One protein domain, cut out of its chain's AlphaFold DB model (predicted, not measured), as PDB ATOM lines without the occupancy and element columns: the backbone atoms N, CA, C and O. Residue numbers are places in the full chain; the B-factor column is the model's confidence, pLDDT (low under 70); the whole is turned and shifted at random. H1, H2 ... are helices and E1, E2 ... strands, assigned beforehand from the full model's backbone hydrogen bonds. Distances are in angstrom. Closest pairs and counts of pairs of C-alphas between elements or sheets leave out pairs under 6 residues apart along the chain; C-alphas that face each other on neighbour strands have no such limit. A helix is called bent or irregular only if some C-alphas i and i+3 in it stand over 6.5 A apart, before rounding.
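Overview. This is residues 221 to 338 of the 850 residues of an uncharacterized protein of Leptospira sp (UniProt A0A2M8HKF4). Two four-stranded sheets stand face to face as an elongated sandwich, their planes 37 degrees apart, with the sheet E5, E2, E1, E8 curled like part of a barrel. At one end an arm made by the link after E7 and the short helix H1 extends the length, and residues 316 to 322 stick out there; near the other end lie E6 and the long link 228 to 242. The 118 printed residues hold E1 to E7, H1, E8 and E9 in chain order; one sheet, E4, E3, E7, E9, is all antiparallel, and the other is mixed. The class is mostly strand, with 52 residues, under half, in named elements. The whole is only just compact, close to loose, with a radius of gyration of the C-alphas of 15.8 A and spans of 51 by 27 by 21 A.

Along the chain. In one sheet, E4 is residues 276 to 281, E3 257 to 262, E7 302 to 309 and E9 335 to 337; E7 is 23.4 A long, from C-alpha 302 at (203.765, 177.220, 184.782). In the other, E5 is residues 286 to 289, E2 243 to 249 at 20.0 A, E1 221 to 227 at 20.1 A and E8 329 to 331. E1 begins at C-alpha 221, (216.261, 171.744, 168.465), and E9 ends at C-alpha 337, (208.254, 176.789, 186.094). E6 is residues 291 to 293 and pairs with no named strand. H1 is residues 323 to 327 and irregular, C-alphas 323 and 326 being 7.3 A apart.

Arrangement. E3 and E7 are antiparallel, with N 260 and O 306 at 2.8 A. E4 and E3 form a hairpin, with N 259 and O 279 at 2.8 A. E7 pairs with E9 over residues 302 to 304, with N 303 and O 336 at 2.8 A. In the second sheet E1 and E2 form a hairpin, with N 225 and O 246 at 2.9 A; E5 is antiparallel to E2, with N 245 and O 287 at 2.8 A; E8 is parallel to E1, with N 222 and O 330 at 2.9 A. Both sheets are strongly twisted. Between the sheets, the closest C-alphas of E7 and E8 are those of Lys 308 and Val 329, 6.9 A apart. E5 runs on into E6 at 26 degrees, and residues 268 to 269 pair with E6, antiparallel. H1 only grazes the sheet of E7 with residues 325 to 327; its one O i to N i+4 pair is not within hydrogen-bond range, and 0 of 2 O i to N i+3 pairs are.

Size, cuts and confidence. The two C-alphas farthest apart are those of Gln 232 and Leu 321, 52.2 A. The printed part has no cut. The links E1 to E2, E3 to E4 and E7 to H1 are long. The mean pLDDT of the printed part is 78.0; 33 residues are under 70, among them residues 310 to 328.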
ATOM      1  N   SER A 221     216.558 171.848 167.031       86.06
ATOM      2  CA  SER A 221     216.261 171.744 168.465       86.06
ATOM      3  C   SER A 221     216.502 173.105 169.096       86.06
ATOM      4  O   SER A 221     217.609 173.635 168.980       86.06
ATOM      5  N   CYS A 222     215.478 173.675 169.717       89.94
ATOM      6  CA  CYS A 222     215.550 174.961 170.397       89.94
ATOM      7  C   CYS A 222     215.147 174.808 171.857       89.94
ATOM      8  O   CYS A 222     214.319 173.968 172.195       89.94
ATOM      9  N   ARG A 223     215.696 175.647 172.721       93.31
ATOM     10  CA  ARG A 223     215.282 175.798 174.109       93.31
ATOM     11  C   ARG A 223     214.988 177.263 174.391       93.31
ATOM     12  O   ARG A 223     215.542 178.147 173.737       93.31
ATOM     13  N   VAL A 224     214.135 177.496 175.372       95.44
ATOM     14  CA  VAL A 224     213.827 178.836 175.867       95.44
ATOM     15  C   VAL A 224     214.454 178.988 177.239       95.44
ATOM     16  O   VAL A 224     214.124 178.231 178.153       95.44
ATOM     17  N   ASP A 225     215.340 179.965 177.374       95.19
ATOM     18  CA  ASP A 225     215.956 180.329 178.644       95.19
ATOM     19  C   ASP A 225     215.203 181.551 179.206       95.19
ATOM     20  O   ASP A 225     215.096 182.572 178.529       95.19
ATOM     21  N   ILE A 226     214.645 181.444 180.418       96.06
ATOM     22  CA  ILE A 226     213.922 182.533 181.102       96.06
ATOM     23  C   ILE A 226     214.788 183.102 182.225       96.06
ATOM     24  O   ILE A 226     215.386 182.359 183.007       96.06
ATOM     25  N   MET A 227     214.825 184.428 182.305       95.38
ATOM     26  CA  MET A 227     215.488 185.209 183.338       95.38
ATOM     27  C   MET A 227     214.435 186.002 184.112       95.38
ATOM     28  O   MET A 227     213.918 187.015 183.630       95.38
ATOM     29  N   GLU A 228     214.123 185.525 185.315       94.25
ATOM     30  CA  GLU A 228     213.230 186.223 186.238       94.25
ATOM     31  C   GLU A 228     213.866 187.536 186.727       94.25
ATOM     32  O   GLU A 228     215.082 187.583 186.951       94.25
ATOM     33  N   PRO A 229     213.067 188.603 186.900       92.31
ATOM     34  CA  PRO A 229     213.506 189.813 187.577       92.31
ATOM     35  C   PRO A 229     214.024 189.528 188.987       92.31
ATOM     36  O   PRO A 229     213.589 188.592 189.655       92.31
ATOM     37  N   ASN A 230     214.923 190.384 189.481       88.69
ATOM     38  CA  ASN A 230     215.376 190.302 190.874       88.69
ATOM     39  C   ASN A 230     214.331 190.844 191.866       88.69
ATOM     40  O   ASN A 230     214.492 190.670 193.075       88.69
ATOM     41  N   SER A 231     213.304 191.548 191.376       84.12
ATOM     42  CA  SER A 231     212.195 192.050 192.184       84.12
ATOM     43  C   SER A 231     211.338 190.897 192.701       84.12
ATOM     44  O   SER A 231     211.049 189.950 191.968       84.12
ATOM     45  N   GLN A 232     210.885 191.002 193.946       86.12
ATOM     46  CA  GLN A 232     209.934 190.055 194.517       86.12
ATOM     47  C   GLN A 232     208.599 190.121 193.751       86.12
ATOM     48  O   GLN A 232     208.089 191.224 193.559       86.12
ATOM     49  N   PRO A 233     208.025 188.979 193.325       84.75
ATOM     50  CA  PRO A 233     206.694 188.973 192.741       84.75
ATOM     51  C   PRO A 233     205.595 189.060 193.808       84.75
ATOM     52  O   PRO A 233     205.771 188.598 194.939       84.75
ATOM     53  N   TYR A 234     204.430 189.559 193.404       78.94
ATOM     54  CA  TYR A 234     203.212 189.663 194.210       78.94
ATOM     55  C   TYR A 234     202.049 188.918 193.554       78.94
ATOM     56  O   TYR A 234     202.026 188.733 192.338       78.94
ATOM     57  N   VAL A 235     201.069 188.490 194.356       66.31
ATOM     58  CA  VAL A 235     199.938 187.673 193.877       66.31
ATOM     59  C   VAL A 235     199.153 188.357 192.748       66.31
ATOM     60  O   VAL A 235     198.936 187.745 191.704       66.31
ATOM     61  N   THR A 236     198.786 189.629 192.932       60.94
ATOM     62  CA  THR A 236     197.825 190.361 192.079       60.94
ATOM     63  C   THR A 236     198.457 191.215 190.980       60.94
ATOM     64  O   THR A 236     197.770 191.657 190.067       60.94
ATOM     65  N   ILE A 237     199.769 191.457 191.047       68.00
ATOM     66  CA  ILE A 237     200.489 192.258 190.041       68.00
ATOM     67  C   ILE A 237     201.688 191.526 189.426       68.00
ATOM     68  O   ILE A 237     202.379 192.086 188.582       68.00
ATOM     69  N   GLY A 238     201.949 190.278 189.836       80.00
ATOM     70  CA  GLY A 238     203.054 189.471 189.328       80.00
ATOM     71  C   GLY A 238     204.408 190.133 189.588       80.00
ATOM     72  O   GLY A 238     204.731 190.428 190.737       80.00
ATOM     73  N   PHE A 239     205.212 190.340 188.546       83.00
ATOM     74  CA  PHE A 239     206.490 191.051 188.659       83.00
ATOM     75  C   PHE A 239     206.318 192.527 188.274       83.00
ATOM     76  O   PHE A 239     205.745 192.835 187.235       83.00
ATOM     77  N   GLU A 240     206.887 193.444 189.064       79.88
ATOM     78  CA  GLU A 240     206.904 194.879 188.720       79.88
ATOM     79  C   GLU A 240     207.723 195.174 187.451       79.88
ATOM     80  O   GLU A 240     207.477 196.151 186.744       79.88
ATOM     81  N   GLU A 241     208.711 194.328 187.166       87.00
ATOM     82  CA  GLU A 241     209.557 194.402 185.982       87.00
ATOM     83  C   GLU A 241     209.193 193.302 184.978       87.00
ATOM     84  O   GLU A 241     208.802 192.194 185.348       87.00
ATOM     85  N   ASN A 242     209.393 193.580 183.688       90.00
ATOM     86  CA  ASN A 242     209.190 192.578 182.645       90.00
ATOM     87  C   ASN A 242     210.155 191.396 182.810       90.00
ATOM     88  O   ASN A 242     211.354 191.568 183.052       90.00
ATOM     89  N   VAL A 243     209.638 190.193 182.574       93.62
ATOM     90  CA  VAL A 243     210.439 188.972 182.514       93.62
ATOM     91  C   VAL A 243     211.179 188.933 181.183       93.62
ATOM     92  O   VAL A 243     210.605 189.211 180.128       93.62
ATOM     93  N   ASN A 244     212.462 188.580 181.226       95.44
ATOM     94  CA  ASN A 244     213.289 188.456 180.030       95.44
ATOM     95  C   ASN A 244     213.393 186.984 179.626       95.44
ATOM     96  O   ASN A 244     213.542 186.103 180.472       95.44
ATOM     97  N   GLY A 245     213.363 186.714 178.329       95.50
ATOM     98  CA  GLY A 245     213.592 185.387 177.779       95.50
ATOM     99  C   GLY A 245     214.519 185.427 176.575       95.50
ATOM    100  O   GLY A 245     214.676 186.460 175.925       95.50
ATOM    101  N   GLN A 246     215.136 184.289 176.276       95.00
ATOM    102  CA  GLN A 246     215.985 184.108 175.107       95.00
ATOM    103  C   GLN A 246     215.669 182.782 174.418       95.00
ATOM    104  O   GLN A 246     215.570 181.736 175.065       95.00
ATOM    105  N   LEU A 247     215.545 182.816 173.090       92.62
ATOM    106  CA  LEU A 247     215.413 181.612 172.276       92.62
ATOM    107  C   LEU A 247     216.798 181.143 171.817       92.62
ATOM    108  O   LEU A 247     217.495 181.855 171.097       92.62
ATOM    109  N   VAL A 248     217.191 179.926 172.194       91.81
ATOM    110  CA  VAL A 248     218.499 179.352 171.852       91.81
ATOM    111  C   VAL A 248     218.311 178.051 171.088       91.81
ATOM    112  O   VAL A 248     217.807 177.068 171.618       91.81
ATOM    113  N   CYS A 249     218.762 178.014 169.843       88.75
ATOM    114  CA  CYS A 249     218.725 176.837 168.989       88.75
ATOM    115  C   CYS A 249     220.118 176.227 168.809       88.75
ATOM    116  O   CYS A 249     221.140 176.913 168.791       88.75
ATOM    117  N   ASN A 250     220.162 174.907 168.621       85.38
ATOM    118  CA  ASN A 250     221.394 174.134 168.445       85.38
ATOM    119  C   ASN A 250     222.204 174.505 167.185       85.38
ATOM    120  O   ASN A 250     223.339 174.048 167.023       85.38
ATOM    121  N   ARG A 251     221.628 175.301 166.274       79.06
ATOM    122  CA  ARG A 251     222.254 175.809 165.048       79.06
ATOM    123  C   ARG A 251     221.738 177.213 164.750       79.06
ATOM    124  O   ARG A 251     220.586 177.527 165.035       79.06
ATOM    125  N   ASN A 252     222.574 178.026 164.105       69.38
ATOM    126  CA  ASN A 252     222.162 179.344 163.631       69.38
ATOM    127  C   ASN A 252     221.083 179.224 162.557       69.38
ATOM    128  O   ASN A 252     221.261 178.530 161.555       69.38
ATOM    129  N   PHE A 253     219.994 179.952 162.771       68.81
ATOM    130  CA  PHE A 253     218.846 180.001 161.887       68.81
ATOM    131  C   PHE A 253     218.479 181.469 161.659       68.81
ATOM    132  O   PHE A 253     218.124 182.168 162.597       68.81
ATOM    133  N   SER A 254     218.632 181.940 160.419       59.66
ATOM    134  CA  SER A 254     218.488 183.356 160.032       59.66
ATOM    135  C   SER A 254     217.081 183.700 159.531       59.66
ATOM    136  O   SER A 254     216.929 184.468 158.583       59.66
ATOM    137  N   ARG A 255     216.057 183.021 160.051       65.56
ATOM    138  CA  ARG A 255     214.660 183.306 159.711       65.56
ATOM    139  C   ARG A 255     213.849 183.398 161.000       65.56
ATOM    140  O   ARG A 255     214.111 182.601 161.902       65.56
ATOM    141  N   PRO A 256     212.846 184.286 161.054       67.75
ATOM    142  CA  PRO A 256     211.980 184.391 162.214       67.75
ATOM    143  C   PRO A 256     211.176 183.100 162.408       67.75
ATOM    144  O   PRO A 256     210.665 182.497 161.457       67.75
ATOM    145  N   LEU A 257     211.101 182.667 163.655       80.19
ATOM    146  CA  LEU A 257     210.254 181.612 164.173       80.19
ATOM    147  C   LEU A 257     209.060 182.275 164.859       80.19
ATOM    148  O   LEU A 257     209.227 183.258 165.572       80.19
ATOM    149  N   GLU A 258     207.870 181.725 164.640       84.00
ATOM    150  CA  GLU A 258     206.655 182.162 165.321       84.00
ATOM    151  C   GLU A 258     206.672 181.499 166.696       84.00
ATOM    152  O   GLU A 258     206.483 180.281 166.833       84.00
ATOM    153  N   PHE A 259     207.003 182.294 167.700       88.19
ATOM    154  CA  PHE A 259     207.115 181.872 169.080       88.19
ATOM    155  C   PHE A 259     205.948 182.435 169.872       88.19
ATOM    156  O   PHE A 259     205.712 183.636 169.878       88.19
ATOM    157  N   GLN A 260     205.226 181.560 170.554       90.50
ATOM    158  CA  GLN A 260     204.110 181.924 171.402       90.50
ATOM    159  C   GLN A 260     204.373 181.425 172.818       90.50
ATOM    160  O   GLN A 260     204.818 180.291 173.031       90.50
ATOM    161  N   ILE A 261     204.054 182.268 173.789       92.38
ATOM    162  CA  ILE A 261     204.019 181.913 175.206       92.38
ATOM    163  C   ILE A 261     202.575 181.962 175.692       92.38
ATOM    164  O   ILE A 261     201.804 182.784 175.208       92.38
ATOM    165  N   SER A 262     202.188 181.093 176.622       87.56
ATOM    166  CA  SER A 262     200.866 181.153 177.262       87.56
ATOM    167  C   SER A 262     200.912 180.784 178.741       87.56
ATOM    168  O   SER A 262     201.633 179.869 179.152       87.56
ATOM    169  N   GLY A 263     200.135 181.517 179.538       82.81
ATOM    170  CA  GLY A 263     199.887 181.219 180.944       82.81
ATOM    171  C   GLY A 263     198.790 180.165 181.125       82.81
ATOM    172  O   GLY A 263     198.030 179.856 180.205       82.81
ATOM    173  N   ASN A 264     198.699 179.596 182.326       76.62
ATOM    174  CA  ASN A 264     197.576 178.742 182.719       76.62
ATOM    175  C   ASN A 264     196.509 179.558 183.481       76.62
ATOM    176  O   ASN A 264     196.501 180.783 183.426       76.62
ATOM    177  N   GLU A 265     195.570 178.902 184.169       65.38
ATOM    178  CA  GLU A 265     194.508 179.605 184.909       65.38
ATOM    179  C   GLU A 265     195.031 180.450 186.091       65.38
ATOM    180  O   GLU A 265     194.433 181.478 186.399       65.38
ATOM    181  N   TYR A 266     196.187 180.090 186.663       69.81
ATOM    182  CA  TYR A 266     196.800 180.734 187.835       69.81
ATOM    183  C   TYR A 266     197.967 181.683 187.507       69.81
ATOM    184  O   TYR A 266     198.441 182.401 188.383       69.81
ATOM    185  N   LEU A 267     198.460 181.655 186.267       77.44
ATOM    186  CA  LEU A 267     199.538 182.502 185.761       77.44
ATOM    187  C   LEU A 267     198.978 183.386 184.650       77.44
ATOM    188  O   LEU A 267     198.558 182.870 183.609       77.44
ATOM    189  N   LYS A 268     199.019 184.704 184.856       76.38
ATOM    190  CA  LYS A 268     198.547 185.685 183.874       76.38
ATOM    191  C   LYS A 268     199.724 186.451 183.285       76.38
ATOM    192  O   LYS A 268     200.544 186.984 184.034       76.38
ATOM    193  N   ILE A 269     199.811 186.489 181.959       81.38
ATOM    194  CA  ILE A 269     200.890 187.159 181.224       81.38
ATOM    195  C   ILE A 269     200.356 188.077 180.126       81.38
ATOM    196  O   ILE A 269     199.290 187.816 179.565       81.38
ATOM    197  N   GLY A 270     201.136 189.106 179.799       72.38
ATOM    198  CA  GLY A 270     200.888 189.999 178.673       72.38
ATOM    199  C   GLY A 270     199.523 190.665 178.700       72.38
ATOM    200  O   GLY A 270     199.097 191.196 179.724       72.38
ATOM    201  N   ASP A 271     198.826 190.633 177.561       64.25
ATOM    202  CA  ASP A 271     197.412 190.998 177.513       64.25
ATOM    203  C   ASP A 271     196.588 189.906 178.206       64.25
ATOM    204  O   ASP A 271     196.429 188.796 177.672       64.25
ATOM    205  N   TYR A 272     196.022 190.246 179.369       56.41
ATOM    206  CA  TYR A 272     195.127 189.385 180.144       56.41
ATOM    207  C   TYR A 272     194.037 188.739 179.294       56.41
ATOM    208  O   TYR A 272     193.633 187.613 179.595       56.41
ATOM    209  N   ALA A 273     193.594 189.413 178.221       51.09
ATOM    210  CA  ALA A 273     192.558 188.900 177.341       51.09
ATOM    211  C   ALA A 273     192.919 187.635 176.593       51.09
ATOM    212  O   ALA A 273     192.087 186.763 176.341       51.09
ATOM    213  N   SER A 274     194.182 187.535 176.237       61.31
ATOM    214  CA  SER A 274     194.685 186.423 175.463       61.31
ATOM    215  C   SER A 274     195.425 185.424 176.360       61.31
ATOM    216  O   SER A 274     195.492 184.240 176.028       61.31
ATOM    217  N   ASN A 275     195.927 185.886 177.517       73.38
ATOM    218  CA  ASN A 275     196.855 185.171 178.397       73.38
ATOM    219  C   ASN A 275     197.994 184.490 177.616       73.38
ATOM    220  O   ASN A 275     198.433 183.378 177.934       73.38
ATOM    221  N   GLN A 276     198.408 185.138 176.530       83.25
ATOM    222  CA  GLN A 276     199.410 184.666 175.596       83.25
ATOM    223  C   GLN A 276     200.096 185.867 174.948       83.25
ATOM    224  O   GLN A 276     199.505 186.927 174.780       83.25
ATOM    225  N   GLU A 277     201.341 185.686 174.536       84.12
ATOM    226  CA  GLU A 277     202.038 186.657 173.697       84.12
ATOM    227  C   GLU A 277     202.694 185.934 172.527       84.12
ATOM    228  O   GLU A 277     203.124 184.784 172.652       84.12
ATOM    229  N   GLU A 278     202.755 186.615 171.386       88.62
ATOM    230  CA  GLU A 278     203.345 186.111 170.151       88.62
ATOM    231  C   GLU A 278     204.524 186.987 169.733       88.62
ATOM    232  O   GLU A 278     204.454 188.217 169.742       88.62
ATOM    233  N   PHE A 279     205.603 186.334 169.326       87.12
ATOM    234  CA  PHE A 279     206.859 186.940 168.926       87.12
ATOM    235  C   PHE A 279     207.344 186.313 167.620       87.12
ATOM    236  O   PHE A 279     207.252 185.103 167.419       87.12
ATOM    237  N   ASP A 280     207.942 187.134 166.764       84.81
ATOM    238  CA  ASP A 280     208.740 186.667 165.632       84.81
ATOM    239  C   ASP A 280     210.222 186.726 166.033       84.81
ATOM    240  O   ASP A 280     210.789 187.815 166.101       84.81
ATOM    241  N   LEU A 281     210.838 185.571 166.323       83.06
ATOM    242  CA  LEU A 281     212.192 185.480 166.900       83.06
ATOM    243  C   LEU A 281     213.173 184.695 166.024       83.06
ATOM    244  O   LEU A 281     212.851 183.625 165.514       83.06
ATOM    245  N   GLU A 282     214.404 185.173 165.900       83.56
ATOM    246  CA  GLU A 282     215.542 184.441 165.339       83.56
ATOM    247  C   GLU A 282     216.378 183.748 166.435       83.56
ATOM    248  O   GLU A 282     216.173 183.928 167.637       83.56
ATOM    249  N   ASN A 283     217.337 182.901 166.031       83.19
ATOM    250  CA  ASN A 283     218.219 182.239 166.996       83.19
ATOM    251  C   ASN A 283     219.067 183.259 167.773       83.19
ATOM    252  O   ASN A 283     219.887 183.959 167.176       83.19
ATOM    253  N   GLY A 284     218.959 183.244 169.101       84.31
ATOM    254  CA  GLY A 284     219.674 184.139 170.006       84.31
ATOM    255  C   GLY A 284     218.924 185.431 170.326       84.31
ATOM    256  O   GLY A 284     219.432 186.212 171.135       84.31
ATOM    257  N   ASP A 285     217.743 185.647 169.741       87.88
ATOM    258  CA  ASP A 285     216.924 186.815 170.039       87.88
ATOM    259  C   ASP A 285     216.423 186.786 171.482       87.88
ATOM    260  O   ASP A 285     216.030 185.745 172.024       87.88
ATOM    261  N   ASN A 286     216.428 187.972 172.083       92.31
ATOM    262  CA  ASN A 286     215.825 188.216 173.380       92.31
ATOM    263  C   ASN A 286     214.395 188.716 173.185       92.31
ATOM    264  O   ASN A 286     214.120 189.491 172.268       92.31
ATOM    265  N   PHE A 287     213.513 188.332 174.094       93.38
ATOM    266  CA  PHE A 287     212.146 188.824 174.172       93.38
ATOM    267  C   PHE A 287     211.806 189.191 175.614       93.38
ATOM    268  O   PHE A 287     212.455 188.737 176.560       93.38
ATOM    269  N   THR A 288     210.796 190.036 175.781       93.06
ATOM    270  CA  THR A 288     210.323 190.485 177.091       93.06
ATOM    271  C   THR A 288     208.813 190.436 177.128       93.06
ATOM    272  O   THR A 288     208.191 190.846 176.153       93.06
ATOM    273  N   PHE A 289     208.256 190.003 178.251       90.75
ATOM    274  CA  PHE A 289     206.814 189.938 178.477       90.75
ATOM    275  C   PHE A 289     206.496 190.331 179.920       90.75
ATOM    276  O   PHE A 289     207.362 190.233 180.799       90.75
ATOM    277  N   SER A 290     205.270 190.783 180.169       86.81
ATOM    278  CA  SER A 290     204.818 191.074 181.529       86.81
ATOM    279  C   SER A 290     204.200 189.829 182.165       86.81
ATOM    280  O   SER A 290     203.549 189.020 181.500       86.81
ATOM    281  N   VAL A 291     204.416 189.661 183.466       82.88
ATOM    282  CA  VAL A 291     203.700 188.680 184.286       82.88
ATOM    283  C   VAL A 291     202.883 189.481 185.268       82.88
ATOM    284  O   VAL A 291     203.454 190.173 186.105       82.88
ATOM    285  N   ASN A 292     201.571 189.363 185.164       72.31
ATOM    286  CA  ASN A 292     200.657 190.237 185.872       72.31
ATOM    287  C   ASN A 292     199.978 189.533 187.059       72.31
ATOM    288  O   ASN A 292     199.457 190.201 187.938       72.31
ATOM    289  N   ALA A 293     200.009 188.197 187.133       73.06
ATOM    290  CA  ALA A 293     199.558 187.462 188.318       73.06
ATOM    291  C   ALA A 293     200.273 186.115 188.463       73.06
ATOM    292  O   ALA A 293     200.567 185.446 187.464       73.06
ATOM    293  N   LEU A 294     200.515 185.715 189.713       76.06
ATOM    294  CA  LEU A 294     201.141 184.450 190.101       76.06
ATOM    295  C   LEU A 294     200.420 183.861 191.321       76.06
ATOM    296  O   LEU A 294     200.059 184.575 192.251       76.06
ATOM    297  N   SER A 295     200.293 182.538 191.372       76.25
ATOM    298  CA  SER A 295     199.841 181.825 192.568       76.25
ATOM    299  C   SER A 295     200.936 181.760 193.632       76.25
ATOM    300  O   SER A 295     202.116 181.593 193.323       76.25
ATOM    301  N   MET A 296     200.548 181.793 194.908       76.94
ATOM    302  CA  MET A 296     201.464 181.475 196.011       76.94
ATOM    303  C   MET A 296     201.955 180.018 195.963       76.94
ATOM    304  O   MET A 296     203.027 179.694 196.476       76.94
ATOM    305  N   ASN A 297     201.189 179.119 195.336       79.75
ATOM    306  CA  ASN A 297     201.643 177.763 195.070       79.75
ATOM    307  C   ASN A 297     202.526 177.764 193.822       79.75
ATOM    308  O   ASN A 297     202.030 177.814 192.695       79.75
ATOM    309  N   SER A 298     203.837 177.643 194.031       82.12
ATOM    310  CA  SER A 298     204.806 177.632 192.939       82.12
ATOM    311  C   SER A 298     204.450 176.609 191.862       82.12
ATOM    312  O   SER A 298     204.512 176.952 190.692       82.12
ATOM    313  N   GLU A 299     203.951 175.411 192.191       83.75
ATOM    314  CA  GLU A 299     203.618 174.375 191.197       83.75
ATOM    315  C   GLU A 299     202.533 174.779 190.181       83.75
ATOM    316  O   GLU A 299     202.403 174.139 189.127       83.75
ATOM    317  N   GLN A 300     201.756 175.820 190.497       81.88
ATOM    318  CA  GLN A 300     200.732 176.394 189.630       81.88
ATOM    319  C   GLN A 300     201.292 177.462 188.676       81.88
ATOM    320  O   GLN A 300     200.655 177.753 187.671       81.88
ATOM    321  N   ASN A 301     202.501 177.982 188.895       87.06
ATOM    322  CA  ASN A 301     203.094 179.063 188.094       87.06
ATOM    323  C   ASN A 301     203.875 178.533 186.883       87.06
ATOM    324  O   ASN A 301     205.094 178.693 186.780       87.06
ATOM    325  N   LYS A 302     203.170 177.860 185.966       91.19
ATOM    326  CA  LYS A 302     203.765 177.220 184.782       91.19
ATOM    327  C   LYS A 302     203.447 177.983 183.508       91.19
ATOM    328  O   LYS A 302     202.290 178.068 183.104       91.19
ATOM    329  N   LEU A 303     204.498 178.445 182.847       92.69
ATOM    330  CA  LEU A 303     204.457 179.031 181.517       92.69
ATOM    331  C   LEU A 303     204.584 177.928 180.467       92.69
ATOM    332  O   LEU A 303     205.412 177.026 180.615       92.69
ATOM    333  N   LYS A 304     203.781 177.993 179.408       93.44
ATOM    334  CA  LYS A 304     203.843 177.074 178.273       93.44
ATOM    335  C   LYS A 304     204.447 177.765 177.058       93.44
ATOM    336  O   LYS A 304     204.121 178.909 176.759       93.44
ATOM    337  N   PHE A 305     205.279 177.031 176.333       94.06
ATOM    338  CA  PHE A 305     205.915 177.477 175.105       94.06
ATOM    339  C   PHE A 305     205.356 176.740 173.903       94.06
ATOM    340  O   PHE A 305     205.178 175.521 173.914       94.06
ATOM    341  N   HIS A 306     205.125 177.489 172.835       88.94
ATOM    342  CA  HIS A 306     204.729 176.951 171.553       88.94
ATOM    343  C   HIS A 306     205.588 177.587 170.462       88.94
ATOM    344  O   HIS A 306     205.637 178.802 170.324       88.94
ATOM    345  N   LEU A 307     206.292 176.765 169.687       85.62
ATOM    346  CA  LEU A 307     207.201 177.236 168.644       85.62
ATOM    347  C   LEU A 307     206.812 176.612 167.311       85.62
ATOM    348  O   LEU A 307     206.666 175.393 167.189       85.62
ATOM    349  N   LYS A 308     206.663 177.456 166.298       79.00
ATOM    350  CA  LYS A 308     206.450 177.057 164.910       79.00
ATOM    351  C   LYS A 308     207.456 177.777 164.033       79.00
ATOM    352  O   LYS A 308     207.873 178.898 164.300       79.00
ATOM    353  N   VAL A 309     207.839 177.142 162.933       70.00
ATOM    354  CA  VAL A 309     208.564 177.872 161.894       70.00
ATOM    355  C   VAL A 309     207.585 178.831 161.238       70.00
ATOM    356  O   VAL A 309     206.603 178.383 160.638       70.00
ATOM    357  N   ASN A 310     207.874 180.131 161.305       61.81
ATOM    358  CA  ASN A 310     207.117 181.118 160.555       61.81
ATOM    359  C   ASN A 310     207.514 181.029 159.074       61.81
ATOM    360  O   ASN A 310     208.370 181.755 158.565       61.81
ATOM    361  N   TYR A 311     206.908 180.094 158.344       60.31
ATOM    362  CA  TYR A 311     207.069 179.973 156.896       60.31
ATOM    363  C   TYR A 311     206.276 181.075 156.162       60.31
ATOM    364  O   TYR A 311     205.468 180.762 155.285       60.31
ATOM    365  N   VAL A 312     206.451 182.356 156.528       49.69
ATOM    366  CA  VAL A 312     205.652 183.512 156.070       49.69
ATOM    367  C   VAL A 312     205.201 183.360 154.611       49.69
ATOM    368  O   VAL A 312     206.018 183.448 153.690       49.69
ATOM    369  N   LYS A 313     203.890 183.129 154.409       46.16
ATOM    370  CA  LYS A 313     203.085 183.146 153.151       46.16
ATOM    371  C   LYS A 313     203.566 182.295 151.960       46.16
ATOM    372  O   LYS A 313     202.857 182.184 150.957       46.16
ATOM    373  N   THR A 314     204.753 181.717 152.061       44.97
ATOM    374  CA  THR A 314     205.559 181.143 150.980       44.97
ATOM    375  C   THR A 314     205.197 179.685 150.749       44.97
ATOM    376  O   THR A 314     204.891 179.287 149.624       44.97
ATOM    377  N   ILE A 315     205.165 178.902 151.830       50.44
ATOM    378  CA  ILE A 315     204.808 177.482 151.778       50.44
ATOM    379  C   ILE A 315     203.294 177.305 151.706       50.44
ATOM    380  O   ILE A 315     202.845 176.390 151.034       50.44
ATOM    381  N   ASP A 316     202.482 178.211 152.255       48.59
ATOM    382  CA  ASP A 316     201.018 178.108 152.151       48.59
ATOM    383  C   ASP A 316     200.503 178.040 150.704       48.59
ATOM    384  O   ASP A 316     199.549 177.319 150.420       48.59
ATOM    385  N   LYS A 317     201.178 178.714 149.761       49.06
ATOM    386  CA  LYS A 317     200.873 178.640 148.318       49.06
ATOM    387  C   LYS A 317     201.471 177.412 147.620       49.06
ATOM    388  O   LYS A 317     201.024 177.059 146.530       49.06
ATOM    389  N   LEU A 318     202.463 176.769 148.236       51.53
ATOM    390  CA  LEU A 318     203.164 175.575 147.750       51.53
ATOM    391  C   LEU A 318     202.795 174.307 148.549       51.53
ATOM    392  O   LEU A 318     203.327 173.240 148.258       51.53
ATOM    393  N   LYS A 319     201.848 174.394 149.499       53.12
ATOM    394  CA  LYS A 319     201.369 173.300 150.370       53.12
ATOM    395  C   LYS A 319     200.962 172.051 149.583       53.12
ATOM    396  O   LYS A 319     201.091 170.940 150.083       53.12
ATOM    397  N   PHE A 320     200.516 172.225 148.336       54.94
ATOM    398  CA  PHE A 320     200.147 171.131 147.434       54.94
ATOM    399  C   PHE A 320     201.332 170.258 146.977       54.94
ATOM    400  O   PHE A 320     201.104 169.162 146.474       54.94
ATOM    401  N   LEU A 321     202.578 170.728 147.118       52.78
ATOM    402  CA  LEU A 321     203.776 170.018 146.659       52.78
ATOM    403  C   LEU A 321     204.400 169.111 147.722       52.78
ATOM    404  O   LEU A 321     205.129 168.198 147.343       52.78
ATOM    405  N   SER A 322     204.122 169.323 149.015       51.03
ATOM    406  CA  SER A 322     204.469 168.362 150.069       51.03
ATOM    407  C   SER A 322     203.878 168.742 151.444       51.03
ATOM    408  O   SER A 322     204.243 169.779 152.002       51.03
ATOM    409  N   PRO A 323     203.012 167.896 152.029       49.81
ATOM    410  CA  PRO A 323     202.464 168.080 153.378       49.81
ATOM    411  C   PRO A 323     203.449 167.814 154.534       49.81
ATOM    412  O   PRO A 323     203.113 168.082 155.681       49.81
ATOM    413  N   GLU A 324     204.645 167.275 154.273       51.66
ATOM    414  CA  GLU A 324     205.526 166.699 155.311       51.66
ATOM    415  C   GLU A 324     206.445 167.723 156.019       51.66
ATOM    416  O   GLU A 324     207.170 167.376 156.949       51.66
ATOM    417  N   TYR A 325     206.403 169.003 155.631       52.78
ATOM    418  CA  TYR A 325     207.358 170.034 156.079       52.78
ATOM    419  C   TYR A 325     207.006 170.743 157.409       52.78
ATOM    420  O   TYR A 325     207.763 171.603 157.861       52.78
ATOM    421  N   SER A 326     205.894 170.401 158.072       48.06
ATOM    422  CA  SER A 326     205.470 171.061 159.323       48.06
ATOM    423  C   SER A 326     206.191 170.586 160.595       48.06
ATOM    424  O   SER A 326     205.981 171.183 161.645       48.06
ATOM    425  N   ASN A 327     207.029 169.542 160.533       49.91
ATOM    426  CA  ASN A 327     207.512 168.814 161.723       49.91
ATOM    427  C   ASN A 327     209.022 168.976 162.021       49.91
ATOM    428  O   ASN A 327     209.625 168.097 162.633       49.91
ATOM    429  N   SER A 328     209.667 170.056 161.572       62.84
ATOM    430  CA  SER A 328     211.137 170.192 161.606       62.84
ATOM    431  C   SER A 328     211.721 170.936 162.816       62.84
ATOM    432  O   SER A 328     212.946 171.007 162.920       62.84
ATOM    433  N   VAL A 329     210.898 171.459 163.734       72.19
ATOM    434  CA  VAL A 329     211.359 172.175 164.940       72.19
ATOM    435  C   VAL A 329     210.859 171.487 166.198       72.19
ATOM    436  O   VAL A 329     209.684 171.140 166.298       72.19
ATOM    437  N   LYS A 330     211.762 171.304 167.159       82.88
ATOM    438  CA  LYS A 330     211.480 170.729 168.468       82.88
ATOM    439  C   LYS A 330     211.914 171.706 169.556       82.88
ATOM    440  O   LYS A 330     213.053 172.164 169.541       82.88
ATOM    441  N   LEU A 331     211.025 171.972 170.509       87.88
ATOM    442  CA  LEU A 331     211.390 172.600 171.775       87.88
ATOM    443  C   LEU A 331     211.932 171.535 172.740       87.88
ATOM    444  O   LEU A 331     211.335 170.471 172.903       87.88
ATOM    445  N   GLU A 332     213.076 171.800 173.363       90.75
ATOM    446  CA  GLU A 332     213.661 170.952 174.409       90.75
ATOM    447  C   GLU A 332     212.864 171.061 175.709       90.75
ATOM    448  O   GLU A 332     212.657 170.061 176.396       90.75
ATOM    449  N   ASN A 333     212.374 172.264 176.002       92.94
ATOM    450  CA  ASN A 333     211.474 172.568 177.098       92.94
ATOM    451  C   ASN A 333     210.169 173.163 176.559       92.94
ATOM    452  O   ASN A 333     210.154 174.244 175.982       92.94
ATOM    453  N   GLU A 334     209.061 172.455 176.770       90.19
ATOM    454  CA  GLU A 334     207.714 172.947 176.436       90.19
ATOM    455  C   GLU A 334     207.119 173.828 177.542       90.19
ATOM    456  O   GLU A 334     206.125 174.515 177.316       90.19
ATOM    457  N   TYR A 335     207.711 173.800 178.739       93.25
ATOM    458  CA  TYR A 335     207.235 174.545 179.898       93.25
ATOM    459  C   TYR A 335     208.395 175.176 180.660       93.25
ATOM    460  O   TYR A 335     209.502 174.628 180.700       93.25
ATOM    461  N   TYR A 336     208.103 176.288 181.324       94.50
ATOM    462  CA  TYR A 336     208.945 176.884 182.348       94.50
ATOM    463  C   TYR A 336     208.157 177.020 183.648       94.50
ATOM    464  O   TYR A 336     206.997 177.421 183.646       94.50
ATOM    465  N   GLN A 337     208.797 176.658 184.752       94.50
ATOM    466  CA  GLN A 337     208.254 176.789 186.094       94.50
ATOM    467  C   GLN A 337     208.949 177.976 186.749       94.50
ATOM    468  O   GLN A 337     210.163 177.908 186.951       94.50
ATOM    469  N   PHE A 338     208.190 179.020 187.090       92.50
ATOM    470  CA  PHE A 338     208.742 180.142 187.846       92.50
ATOM    471  C   PHE A 338     209.311 179.635 189.176       92.50
ATOM    472  O   PHE A 338     208.660 178.854 189.882       92.50
TER     473      PHE A 338